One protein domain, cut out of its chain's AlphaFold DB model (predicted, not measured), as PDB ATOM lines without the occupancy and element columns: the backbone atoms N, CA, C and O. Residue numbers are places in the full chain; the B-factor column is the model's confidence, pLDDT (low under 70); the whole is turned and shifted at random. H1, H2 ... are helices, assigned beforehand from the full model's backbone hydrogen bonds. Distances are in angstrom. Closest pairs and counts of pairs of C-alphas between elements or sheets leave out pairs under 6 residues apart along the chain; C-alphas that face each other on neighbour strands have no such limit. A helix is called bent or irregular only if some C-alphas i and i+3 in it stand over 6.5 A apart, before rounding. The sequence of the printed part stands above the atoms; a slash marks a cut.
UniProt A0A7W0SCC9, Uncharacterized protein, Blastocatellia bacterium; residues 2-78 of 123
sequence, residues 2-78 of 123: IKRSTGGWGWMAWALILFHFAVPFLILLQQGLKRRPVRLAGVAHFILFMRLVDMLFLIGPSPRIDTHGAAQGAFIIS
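Overview. This is residues 2 to 78 of the 123 residues of an uncharacterized protein of Blastocatellia bacterium (UniProt A0A7W0SCC9). Two long helices, H3 and H1, lie side by side and run opposite ways, with the short helix H2 in the turn that joins them at one end. Past the other end, residues 60 to 78 make a long loop that reaches out and folds back, adding to the length. The printed part has 77 residues, with three named helices in the order H1, H2, H3 and no named strand; the class is all helix. It is loose, with a radius of gyration of the C-alphas of 16.6 A, and spans 55 by 21 by 12 A.

Along the chain. H3, the longest helix, holds residues 37 to 59 and measures 32.9 A from C-alpha 37 at (10.441, -26.052, 25.451) to C-alpha 59 at (24.063, 3.064, 18.240). H1 holds residues 9 to 29, 29.4 A long, and begins with C-alpha 9 at (31.127, 1.410, 26.758). H1 is irregular, but only just: C-alphas 20 and 23 are 6.8 A apart. H2 holds residues 31 to 34.

Arrangement. H3 touches H1 at a shallow tilt of 23 degrees, opposite ways; their closest C-alphas, of His 20 and Met 50, are 5.6 A apart. H3 and H2 only just touch, with 3 pairs of C-alphas within 8 A, and only at the corner by their link; H3 does so with residues 39 to 40 alone. The closest C-alphas there, of Leu 33 and Arg 39, are 6.3 A apart. H1 and H2 are close but not clearly touching, with the C-alphas of Leu 28 and Lys 34 closest at 7.3 A. Residues 64 to 65 pair with residues 71 to 72, antiparallel. In H3 every O i to N i+4 pair is within hydrogen-bond range, in H1 14 of 17; H2 is too short for such a pair.

Size, cuts and confidence. The C-alphas farthest apart, of Arg 35 and His 68, are 55.0 A apart. The printed part has no cut, and both links between helices are tight. Mean pLDDT of the printed part is 76.0; residues 2 to 8, 34 and 61 to 76 are under 70.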
ATOM      1  N   ILE A   2      39.284   5.363  18.598       49.84
ATOM      2  CA  ILE A   2      38.891   5.011  19.979       49.84
ATOM      3  C   ILE A   2      38.050   6.058  20.762       49.84
ATOM      4  O   ILE A   2      38.487   6.633  21.745       49.84
ATOM      5  N   LYS A   3      36.773   6.241  20.383       52.44
ATOM      6  CA  LYS A   3      35.706   6.696  21.316       52.44
ATOM      7  C   LYS A   3      34.953   5.521  21.973       52.44
ATOM      8  O   LYS A   3      34.114   5.731  22.837       52.44
ATOM      9  N   ARG A   4      35.252   4.277  21.561       54.41
ATOM     10  CA  ARG A   4      34.588   3.043  22.025       54.41
ATOM     11  C   ARG A   4      35.280   2.332  23.197       54.41
ATOM     12  O   ARG A   4      34.648   1.474  23.797       54.41
ATOM     13  N   SER A   5      36.535   2.661  23.535       50.97
ATOM     14  CA  SER A   5      37.279   1.971  24.613       50.97
ATOM     15  C   SER A   5      37.673   2.852  25.803       50.97
ATOM     16  O   SER A   5      38.403   2.398  26.678       50.97
ATOM     17  N   THR A   6      37.184   4.089  25.870       52.59
ATOM     18  CA  THR A   6      37.341   4.970  27.036       52.59
ATOM     19  C   THR A   6      35.961   5.287  27.605       52.59
ATOM     20  O   THR A   6      35.171   5.970  26.957       52.59
ATOM     21  N   GLY A   7      35.661   4.760  28.797       63.75
ATOM     22  CA  GLY A   7      34.396   4.956  29.521       63.75
ATOM     23  C   GLY A   7      33.517   3.698  29.635       63.75
ATOM     24  O   GLY A   7      33.950   2.589  29.321       63.75
ATOM     25  N   GLY A   8      32.262   3.871  30.079       64.62
ATOM     26  CA  GLY A   8      31.300   2.786  30.365       64.62
ATOM     27  C   GLY A   8      30.996   1.832  29.197       64.62
ATOM     28  O   GLY A   8      30.614   0.686  29.422       64.62
ATOM     29  N   TRP A   9      31.256   2.251  27.954       72.25
ATOM     30  CA  TRP A   9      31.127   1.410  26.758       72.25
ATOM     31  C   TRP A   9      32.068   0.193  26.769       72.25
ATOM     32  O   TRP A   9      31.686  -0.871  26.288       72.25
ATOM     33  N   GLY A  10      33.262   0.297  27.366       75.44
ATOM     34  CA  GLY A  10      34.209  -0.823  27.427       75.44
ATOM     35  C   GLY A  10      33.666  -2.030  28.202       75.44
ATOM     36  O   GLY A  10      33.812  -3.167  27.759       75.44
ATOM     37  N   TRP A  11      32.968  -1.787  29.314       79.69
ATOM     38  CA  TRP A  11      32.326  -2.842  30.105       79.69
ATOM     39  C   TRP A  11      31.182  -3.518  29.347       79.69
ATOM     40  O   TRP A  11      31.043  -4.737  29.407       79.69
ATOM     41  N   MET A  12      30.407  -2.745  28.580       79.38
ATOM     42  CA  MET A  12      29.330  -3.280  27.745       79.38
ATOM     43  C   MET A  12      29.869  -4.190  26.634       79.38
ATOM     44  O   MET A  12      29.284  -5.233  26.365       79.38
ATOM     45  N   ALA A  13      31.012  -3.846  26.029       83.06
ATOM     46  CA  ALA A  13      31.655  -4.686  25.017       83.06
ATOM     47  C   ALA A  13      32.052  -6.063  25.583       83.06
ATOM     48  O   ALA A  13      31.741  -7.091  24.985       83.06
ATOM     49  N   TRP A  14      32.681  -6.090  26.764       86.06
ATOM     50  CA  TRP A  14      33.015  -7.341  27.454       86.06
ATOM     51  C   TRP A  14      31.771  -8.142  27.841       86.06
ATOM     52  O   TRP A  14      31.734  -9.357  27.637       86.06
ATOM     53  N   ALA A  15      30.735  -7.467  28.348       87.56
ATOM     54  CA  ALA A  15      29.465  -8.104  28.674       87.56
ATOM     55  C   ALA A  15      28.818  -8.732  27.432       87.56
ATOM     56  O   ALA A  15      28.385  -9.878  27.495       87.56
ATOM     57  N   LEU A  16      28.805  -8.044  26.289       87.62
ATOM     58  CA  LEU A  16      28.254  -8.581  25.044       87.62
ATOM     59  C   LEU A  16      29.021  -9.814  24.564       87.62
ATOM     60  O   LEU A  16      28.397 -10.816  24.237       87.62
ATOM     61  N   ILE A  17      30.353  -9.807  24.590       86.75
ATOM     62  CA  ILE A  17      31.140 -10.985  24.190       86.75
ATOM     63  C   ILE A  17      30.764 -12.214  25.038       86.75
ATOM     64  O   ILE A  17      30.560 -13.307  24.507       86.75
ATOM     65  N   LEU A  18      30.621 -12.043  26.352       89.25
ATOM     66  CA  LEU A  18      30.302 -13.148  27.257       89.25
ATOM     67  C   LEU A  18      28.829 -13.570  27.171       89.25
ATOM     68  O   LEU A  18      28.522 -14.753  27.023       89.25
ATOM     69  N   PHE A  19      27.908 -12.617  27.254       90.06
ATOM     70  CA  PHE A  19      26.485 -12.899  27.419       90.06
ATOM     71  C   PHE A  19      25.708 -12.984  26.104       90.06
ATOM     72  O   PHE A  19      24.697 -13.674  26.064       90.06
ATOM     73  N   HIS A  20      26.158 -12.339  25.026       87.88
ATOM     74  CA  HIS A  20      25.518 -12.479  23.716       87.88
ATOM     75  C   HIS A  20      25.975 -13.752  22.994       87.88
ATOM     76  O   HIS A  20      25.184 -14.374  22.291       87.88
ATOM     77  N   PHE A  21      27.233 -14.167  23.188       84.94
ATOM     78  CA  PHE A  21      27.809 -15.319  22.493       84.94
ATOM     79  C   PHE A  21      28.034 -16.530  23.407       84.94
ATOM     80  O   PHE A  21      27.400 -17.567  23.210       84.94
ATOM     81  N   ALA A  22      28.909 -16.421  24.413       87.69
ATOM     82  CA  ALA A  22      29.364 -17.595  25.162       87.69
ATOM     83  C   ALA A  22      28.237 -18.257  25.973       87.69
ATOM     84  O   ALA A  22      28.063 -19.474  25.917       87.69
ATOM     85  N   VAL A  23      27.436 -17.464  26.690       88.62
ATOM     86  CA  VAL A  23      26.349 -17.986  27.533       88.62
ATOM     87  C   VAL A  23      25.270 -18.705  26.705       88.62
ATOM     88  O   VAL A  23      25.013 -19.876  26.991       88.62
ATOM     89  N   PRO A  24      24.672 -18.105  25.654       86.06
ATOM     90  CA  PRO A  24      23.694 -18.800  24.821       86.06
ATOM     91  C   PRO A  24      24.268 -20.046  24.152       86.06
ATOM     92  O   PRO A  24      23.600 -21.076  24.113       86.06
ATOM     93  N   PHE A  25      25.513 -19.982  23.674       87.12
ATOM     94  CA  PHE A  25      26.166 -21.109  23.014       87.12
ATOM     95  C   PHE A  25      26.333 -22.311  23.952       87.12
ATOM     96  O   PHE A  25      25.930 -23.425  23.614       87.12
ATOM     97  N   LEU A  26      26.869 -22.089  25.156       87.69
ATOM     98  CA  LEU A  26      27.070 -23.151  26.144       87.69
ATOM     99  C   LEU A  26      25.742 -23.746  26.617       87.69
ATOM    100  O   LEU A  26      25.623 -24.962  26.768       87.69
ATOM    101  N   ILE A  27      24.731 -22.900  26.803       85.06
ATOM    102  CA  ILE A  27      23.391 -23.333  27.192       85.06
ATOM    103  C   ILE A  27      22.747 -24.181  26.076       85.06
ATOM    104  O   ILE A  27      22.175 -25.236  26.357       85.06
ATOM    105  N   LEU A  28      22.886 -23.786  24.806       84.56
ATOM    106  CA  LEU A  28      22.362 -24.537  23.655       84.56
ATOM    107  C   LEU A  28      23.130 -25.835  23.363       84.56
ATOM    108  O   LEU A  28      22.578 -26.737  22.724       84.56
ATOM    109  N   LEU A  29      24.371 -25.970  23.840       86.06
ATOM    110  CA  LEU A  29      25.138 -27.213  23.736       86.06
ATOM    111  C   LEU A  29      24.539 -28.328  24.612       86.06
ATOM    112  O   LEU A  29      24.663 -29.512  24.292       86.06
ATOM    113  N   GLN A  30      23.833 -27.973  25.689       83.44
ATOM    114  CA  GLN A  30      23.235 -28.950  26.592       83.44
ATOM    115  C   GLN A  30      22.031 -29.655  25.947       83.44
ATOM    116  O   GLN A  30      20.958 -29.079  25.765       83.44
ATOM    117  N   GLN A  31      22.169 -30.955  25.678       73.94
ATOM    118  CA  GLN A  31      21.095 -31.782  25.105       73.94
ATOM    119  C   GLN A  31      19.816 -31.782  25.961       73.94
ATOM    120  O   GLN A  31      18.708 -31.779  25.426       73.94
ATOM    121  N   GLY A  32      19.950 -31.727  27.292       74.19
ATOM    122  CA  GLY A  32      18.814 -31.712  28.220       74.19
ATOM    123  C   GLY A  32      17.944 -30.454  28.137       74.19
ATOM    124  O   GLY A  32      16.789 -30.477  28.562       74.19
ATOM    125  N   LEU A  33      18.467 -29.360  27.576       71.62
ATOM    126  CA  LEU A  33      17.710 -28.127  27.388       71.62
ATOM    127  C   LEU A  33      16.828 -28.173  26.140       71.62
ATOM    128  O   LEU A  33      15.717 -27.648  26.155       71.62
ATOM    129  N   LYS A  34      17.290 -28.868  25.094       67.94
ATOM    130  CA  LYS A  34      16.565 -29.031  23.825       67.94
ATOM    131  C   LYS A  34      15.265 -29.823  23.985       67.94
ATOM    132  O   LYS A  34      14.346 -29.649  23.202       67.94
ATOM    133  N   ARG A  35      15.167 -30.643  25.038       77.88
ATOM    134  CA  ARG A  35      13.965 -31.426  25.373       77.88
ATOM    135  C   ARG A  35      12.926 -30.654  26.196       77.88
ATOM    136  O   ARG A  35      11.848 -31.179  26.445       77.88
ATOM    137  N   ARG A  36      13.239 -29.444  26.681       83.00
ATOM    138  CA  ARG A  36      12.348 -28.667  27.562       83.00
ATOM    139  C   ARG A  36      11.974 -27.334  26.907       83.00
ATOM    140  O   ARG A  36      12.720 -26.365  27.076       83.00
ATOM    141  N   PRO A  37      10.811 -27.236  26.232       81.94
ATOM    142  CA  PRO A  37      10.441 -26.052  25.451       81.94
ATOM    143  C   PRO A  37      10.396 -24.770  26.292       81.94
ATOM    144  O   PRO A  37      10.840 -23.724  25.832       81.94
ATOM    145  N   VAL A  38       9.977 -24.850  27.561       86.88
ATOM    146  CA  VAL A  38       9.962 -23.698  28.486       86.88
ATOM    147  C   VAL A  38      11.365 -23.125  28.716       86.88
ATOM    148  O   VAL A  38      11.554 -21.910  28.727       86.88
ATOM    149  N   ARG A  39      12.377 -23.988  28.872       85.19
ATOM    150  CA  ARG A  39      13.760 -23.533  29.064       85.19
ATOM    151  C   ARG A  39      14.326 -22.946  27.777       85.19
ATOM    152  O   ARG A  39      14.993 -21.919  27.830       85.19
ATOM    153  N   LEU A  40      14.020 -23.565  26.638       86.62
ATOM    154  CA  LEU A  40      14.419 -23.061  25.327       86.62
ATOM    155  C   LEU A  40      13.816 -21.675  25.049       86.62
ATOM    156  O   LEU A  40      14.530 -20.775  24.612       86.62
ATOM    157  N   ALA A  41      12.539 -21.473  25.388       88.81
ATOM    158  CA  ALA A  41      11.882 -20.174  25.297       88.81
ATOM    159  C   ALA A  41      12.570 -19.126  26.186       88.81
ATOM    160  O   ALA A  41      12.792 -18.005  25.733       88.81
ATOM    161  N   GLY A  42      12.969 -19.481  27.413       90.25
ATOM    162  CA  GLY A  42      13.737 -18.587  28.288       90.25
ATOM    163  C   GLY A  42      15.067 -18.138  27.671       90.25
ATOM    164  O   GLY A  42      15.399 -16.954  27.706       90.25
ATOM    165  N   VAL A  43      15.795 -19.056  27.028       88.81
ATOM    166  CA  VAL A  43      17.037 -18.730  26.301       88.81
ATOM    167  C   VAL A  43      16.763 -17.831  25.101       88.81
ATOM    168  O   VAL A  43      17.496 -16.872  24.888       88.81
ATOM    169  N   ALA A  44      15.697 -18.091  24.343       89.50
ATOM    170  CA  ALA A  44      15.312 -17.242  23.219       89.50
ATOM    171  C   ALA A  44      15.005 -15.800  23.668       89.50
ATOM    172  O   ALA A  44      15.507 -14.855  23.061       89.50
ATOM    173  N   HIS A  45      14.264 -15.623  24.770       91.00
ATOM    174  CA  HIS A  45      14.013 -14.298  25.356       91.00
ATOM    175  C   HIS A  45      15.310 -13.621  25.808       91.00
ATOM    176  O   HIS A  45      15.499 -12.430  25.571       91.00
ATOM    177  N   PHE A  46      16.226 -14.376  26.417       91.88
ATOM    178  CA  PHE A  46      17.530 -13.862  26.824       91.88
ATOM    179  C   PHE A  46      18.381 -13.402  25.629       91.88
ATOM    180  O   PHE A  46      18.951 -12.313  25.666       91.88
ATOM    181  N   ILE A  47      18.427 -14.182  24.543       91.38
ATOM    182  CA  ILE A  47      19.120 -13.804  23.301       91.38
ATOM    183  C   ILE A  47      18.496 -12.535  22.709       91.38
ATOM    184  O   ILE A  47      19.224 -11.619  22.324       91.38
ATOM    185  N   LEU A  48      17.161 -12.451  22.670       90.50
ATOM    186  CA  LEU A  48      16.446 -11.276  22.173       90.50
ATOM    187  C   LEU A  48      16.759 -10.031  23.017       90.50
ATOM    188  O   LEU A  48      17.018  -8.963  22.468       90.50
ATOM    189  N   PHE A  49      16.811 -10.170  24.342       91.31
ATOM    190  CA  PHE A  49      17.227  -9.093  25.237       91.31
ATOM    191  C   PHE A  49      18.674  -8.659  24.968       91.31
ATOM    192  O   PHE A  49      18.937  -7.473  24.781       91.31
ATOM    193  N   MET A  50      19.612  -9.605  24.869       90.56
ATOM    194  CA  MET A  50      21.010  -9.298  24.547       90.56
ATOM    195  C   MET A  50      21.156  -8.641  23.172       90.56
ATOM    196  O   MET A  50      22.036  -7.808  22.986       90.56
ATOM    197  N   ARG A  51      20.266  -8.948  22.222       89.62
ATOM    198  CA  ARG A  51      20.207  -8.262  20.928       89.62
ATOM    199  C   ARG A  51      19.807  -6.789  21.061       89.62
ATOM    200  O   ARG A  51      20.341  -5.960  20.327       89.62
ATOM    201  N   LEU A  52      18.920  -6.441  21.994       87.88
ATOM    202  CA  LEU A  52      18.614  -5.035  22.286       87.88
ATOM    203  C   LEU A  52      19.833  -4.319  22.877       87.88
ATOM    204  O   LEU A  52      20.159  -3.213  22.454       87.88
ATOM    205  N   VAL A  53      20.547  -4.970  23.798       86.81
ATOM    206  CA  VAL A  53      21.786  -4.433  24.387       86.81
ATOM    207  C   VAL A  53      22.870  -4.227  23.319       86.81
ATOM    208  O   VAL A  53      23.533  -3.192  23.307       86.81
ATOM    209  N   ASP A  54      23.014  -5.169  22.386       87.88
ATOM    210  CA  ASP A  54      23.919  -5.068  21.234       87.88
ATOM    211  C   ASP A  54      23.566  -3.869  20.338       87.88
ATOM    212  O   ASP A  54      24.432  -3.065  19.994       87.88
ATOM    213  N   MET A  55      22.276  -3.666  20.044       84.25
ATOM    214  CA  MET A  55      21.806  -2.475  19.328       84.25
ATOM    215  C   MET A  55      22.151  -1.175  20.065       84.25
ATOM    216  O   MET A  55      22.638  -0.233  19.436       84.25
ATOM    217  N   LEU A  56      21.961  -1.115  21.388       82.62
ATOM    218  CA  LEU A  56      22.339   0.053  22.194       82.62
ATOM    219  C   LEU A  56      23.846   0.319  22.133       82.62
ATOM    220  O   LEU A  56      24.267   1.469  22.005       82.62
ATOM    221  N   PHE A  57      24.662  -0.733  22.173       82.12
ATOM    222  CA  PHE A  57      26.112  -0.636  22.032       82.12
ATOM    223  C   PHE A  57      26.552  -0.188  20.631       82.12
ATOM    224  O   PHE A  57      27.524   0.562  20.479       82.12
ATOM    225  N   LEU A  58      25.831  -0.612  19.593       80.38
ATOM    226  CA  LEU A  58      26.108  -0.212  18.220       80.38
ATOM    227  C   LEU A  58      25.768   1.267  17.988       80.38
ATOM    228  O   LEU A  58      26.580   1.982  17.395       80.38
ATOM    229  N   ILE A  59      24.610   1.719  18.478       76.75
ATOM    230  CA  ILE A  59      24.063   3.064  18.240       76.75
ATOM    231  C   ILE A  59      24.672   4.105  19.185       76.75
ATOM    232  O   ILE A  59      24.981   5.216  18.762       76.75
ATOM    233  N   GLY A  60      24.856   3.776  20.460       72.31
ATOM    234  CA  GLY A  60      25.232   4.730  21.499       72.31
ATOM    235  C   GLY A  60      26.520   5.540  21.280       72.31
ATOM    236  O   GLY A  60      26.496   6.740  21.534       72.31
ATOM    237  N   PRO A  61      27.627   4.971  20.765       64.81
ATOM    238  CA  PRO A  61      28.844   5.734  20.482       64.81
ATOM    239  C   PRO A  61      28.783   6.506  19.152       64.81
ATOM    240  O   PRO A  61      29.793   7.092  18.749       64.81
ATOM    241  N   SER A  62      27.641   6.501  18.448       64.31
ATOM    242  CA  SER A  62      27.436   7.415  17.323       64.31
ATOM    243  C   SER A  62      27.439   8.864  17.832       64.31
ATOM    244  O   SER A  62      26.929   9.126  18.923       64.31
ATOM    245  N   PRO A  63      28.036   9.821  17.100       58.78
ATOM    246  CA  PRO A  63      27.995  11.223  17.495       58.78
ATOM    247  C   PRO A  63      26.541  11.702  17.500       58.78
ATOM    248  O   PRO A  63      25.953  11.928  16.443       58.78
ATOM    249  N   ARG A  64      25.946  11.835  18.686       61.47
ATOM    250  CA  ARG A  64      24.652  12.499  18.843       61.47
ATOM    251  C   ARG A  64      24.923  14.002  18.831       61.47
ATOM    252  O   ARG A  64      25.782  14.478  19.569       61.47
ATOM    253  N   ILE A  65      24.235  14.723  17.948       56.34
ATOM    254  CA  ILE A  65      24.178  16.183  18.001       56.34
ATOM    255  C   ILE A  65      23.184  16.493  19.117       56.34
ATOM    256  O   ILE A  65      21.994  16.205  18.988       56.34
ATOM    257  N   ASP A  66      23.681  16.971  20.250       56.19
ATOM    258  CA  ASP A  66      22.828  17.503  21.303       56.19
ATOM    259  C   ASP A  66      22.198  18.833  20.843       56.19
ATOM    260  O   ASP A  66      22.636  19.471  19.884       56.19
ATOM    261  N   THR A  67      21.150  19.281  21.536       54.34
ATOM    262  CA  THR A  67      20.459  20.558  21.266       54.34
ATOM    263  C   THR A  67      21.374  21.788  21.358       54.34
ATOM    264  O   THR A  67      20.953  22.886  21.004       54.34
ATOM    265  N   HIS A  68      22.619  21.611  21.810       55.78
ATOM    266  CA  HIS A  68      23.639  22.645  21.958       55.78
ATOM    267  C   HIS A  68      24.811  22.517  20.961       55.78
ATOM    268  O   HIS A  68      25.753  23.302  21.038       55.78
ATOM    269  N   GLY A  69      24.755  21.587  19.996       52.00
ATOM    270  CA  GLY A  69      25.721  21.486  18.893       52.00
ATOM    271  C   GLY A  69      27.078  20.854  19.242       52.00
ATOM    272  O   GLY A  69      27.996  20.887  18.423       52.00
ATOM    273  N   ALA A  70      27.228  20.254  20.421       52.81
ATOM    274  CA  ALA A  70      28.405  19.502  20.825       52.81
ATOM    275  C   ALA A  70      28.273  18.009  20.463       52.81
ATOM    276  O   ALA A  70      27.362  17.293  20.874       52.81
ATOM    277  N   ALA A  71      29.252  17.488  19.718       54.47
ATOM    278  CA  ALA A  71      29.349  16.063  19.408       54.47
ATOM    279  C   ALA A  71      29.780  15.256  20.649       54.47
ATOM    280  O   ALA A  71      30.954  14.885  20.800       54.47
ATOM    281  N   GLN A  72      28.840  14.971  21.550       53.38
ATOM    282  CA  GLN A  72      29.122  14.219  22.767       53.38
ATOM    283  C   GLN A  72      29.185  12.716  22.468       53.38
ATOM    284  O   GLN A  72      28.229  12.102  22.012       53.38
ATOM    285  N   GLY A  73      30.344  12.109  22.742       54.19
ATOM    286  CA  GLY A  73      30.515  10.649  22.795       54.19
ATOM    287  C   GLY A  73      30.252  10.073  24.192       54.19
ATOM    288  O   GLY A  73      30.762   9.001  24.512       54.19
ATOM    289  N   ALA A  74      29.558  10.822  25.053       55.78
ATOM    290  CA  ALA A  74      29.289  10.437  26.431       55.78
ATOM    291  C   ALA A  74      28.236   9.318  26.491       55.78
ATOM    292  O   ALA A  74      27.351   9.231  25.642       55.78
ATOM    293  N   PHE A  75      28.343   8.443  27.494       61.28
ATOM    294  CA  PHE A  75      27.375   7.377  27.762       61.28
ATOM    295  C   PHE A  75      26.054   7.995  28.244       61.28
ATOM    296  O   PHE A  75      25.836   8.162  29.440       61.28
ATOM    297  N   ILE A  76      25.201   8.397  27.302       67.12
ATOM    298  CA  ILE A  76      23.884   8.974  27.576       67.12
ATOM    299  C   ILE A  76      22.836   7.991  27.070       67.12
ATOM    300  O   ILE A  76      22.653   7.837  25.863       67.12
ATOM    301  N   ILE A  77      22.152   7.339  28.009       71.69
ATOM    302  CA  ILE A  77      20.966   6.531  27.728       71.69
ATOM    303  C   ILE A  77      19.753   7.444  27.884       71.69
ATOM    304  O   ILE A  77      19.497   7.970  28.965       71.69
ATOM    305  N   SER A  78      19.016   7.643  26.796       78.44
ATOM    306  CA  SER A  78      17.716   8.306  26.824       78.44
ATOM    307  C   SER A  78      16.625   7.284  27.136       78.44
ATOM    308  O   SER A  78      16.711   6.130  26.728       78.44
TER     309      SER A  78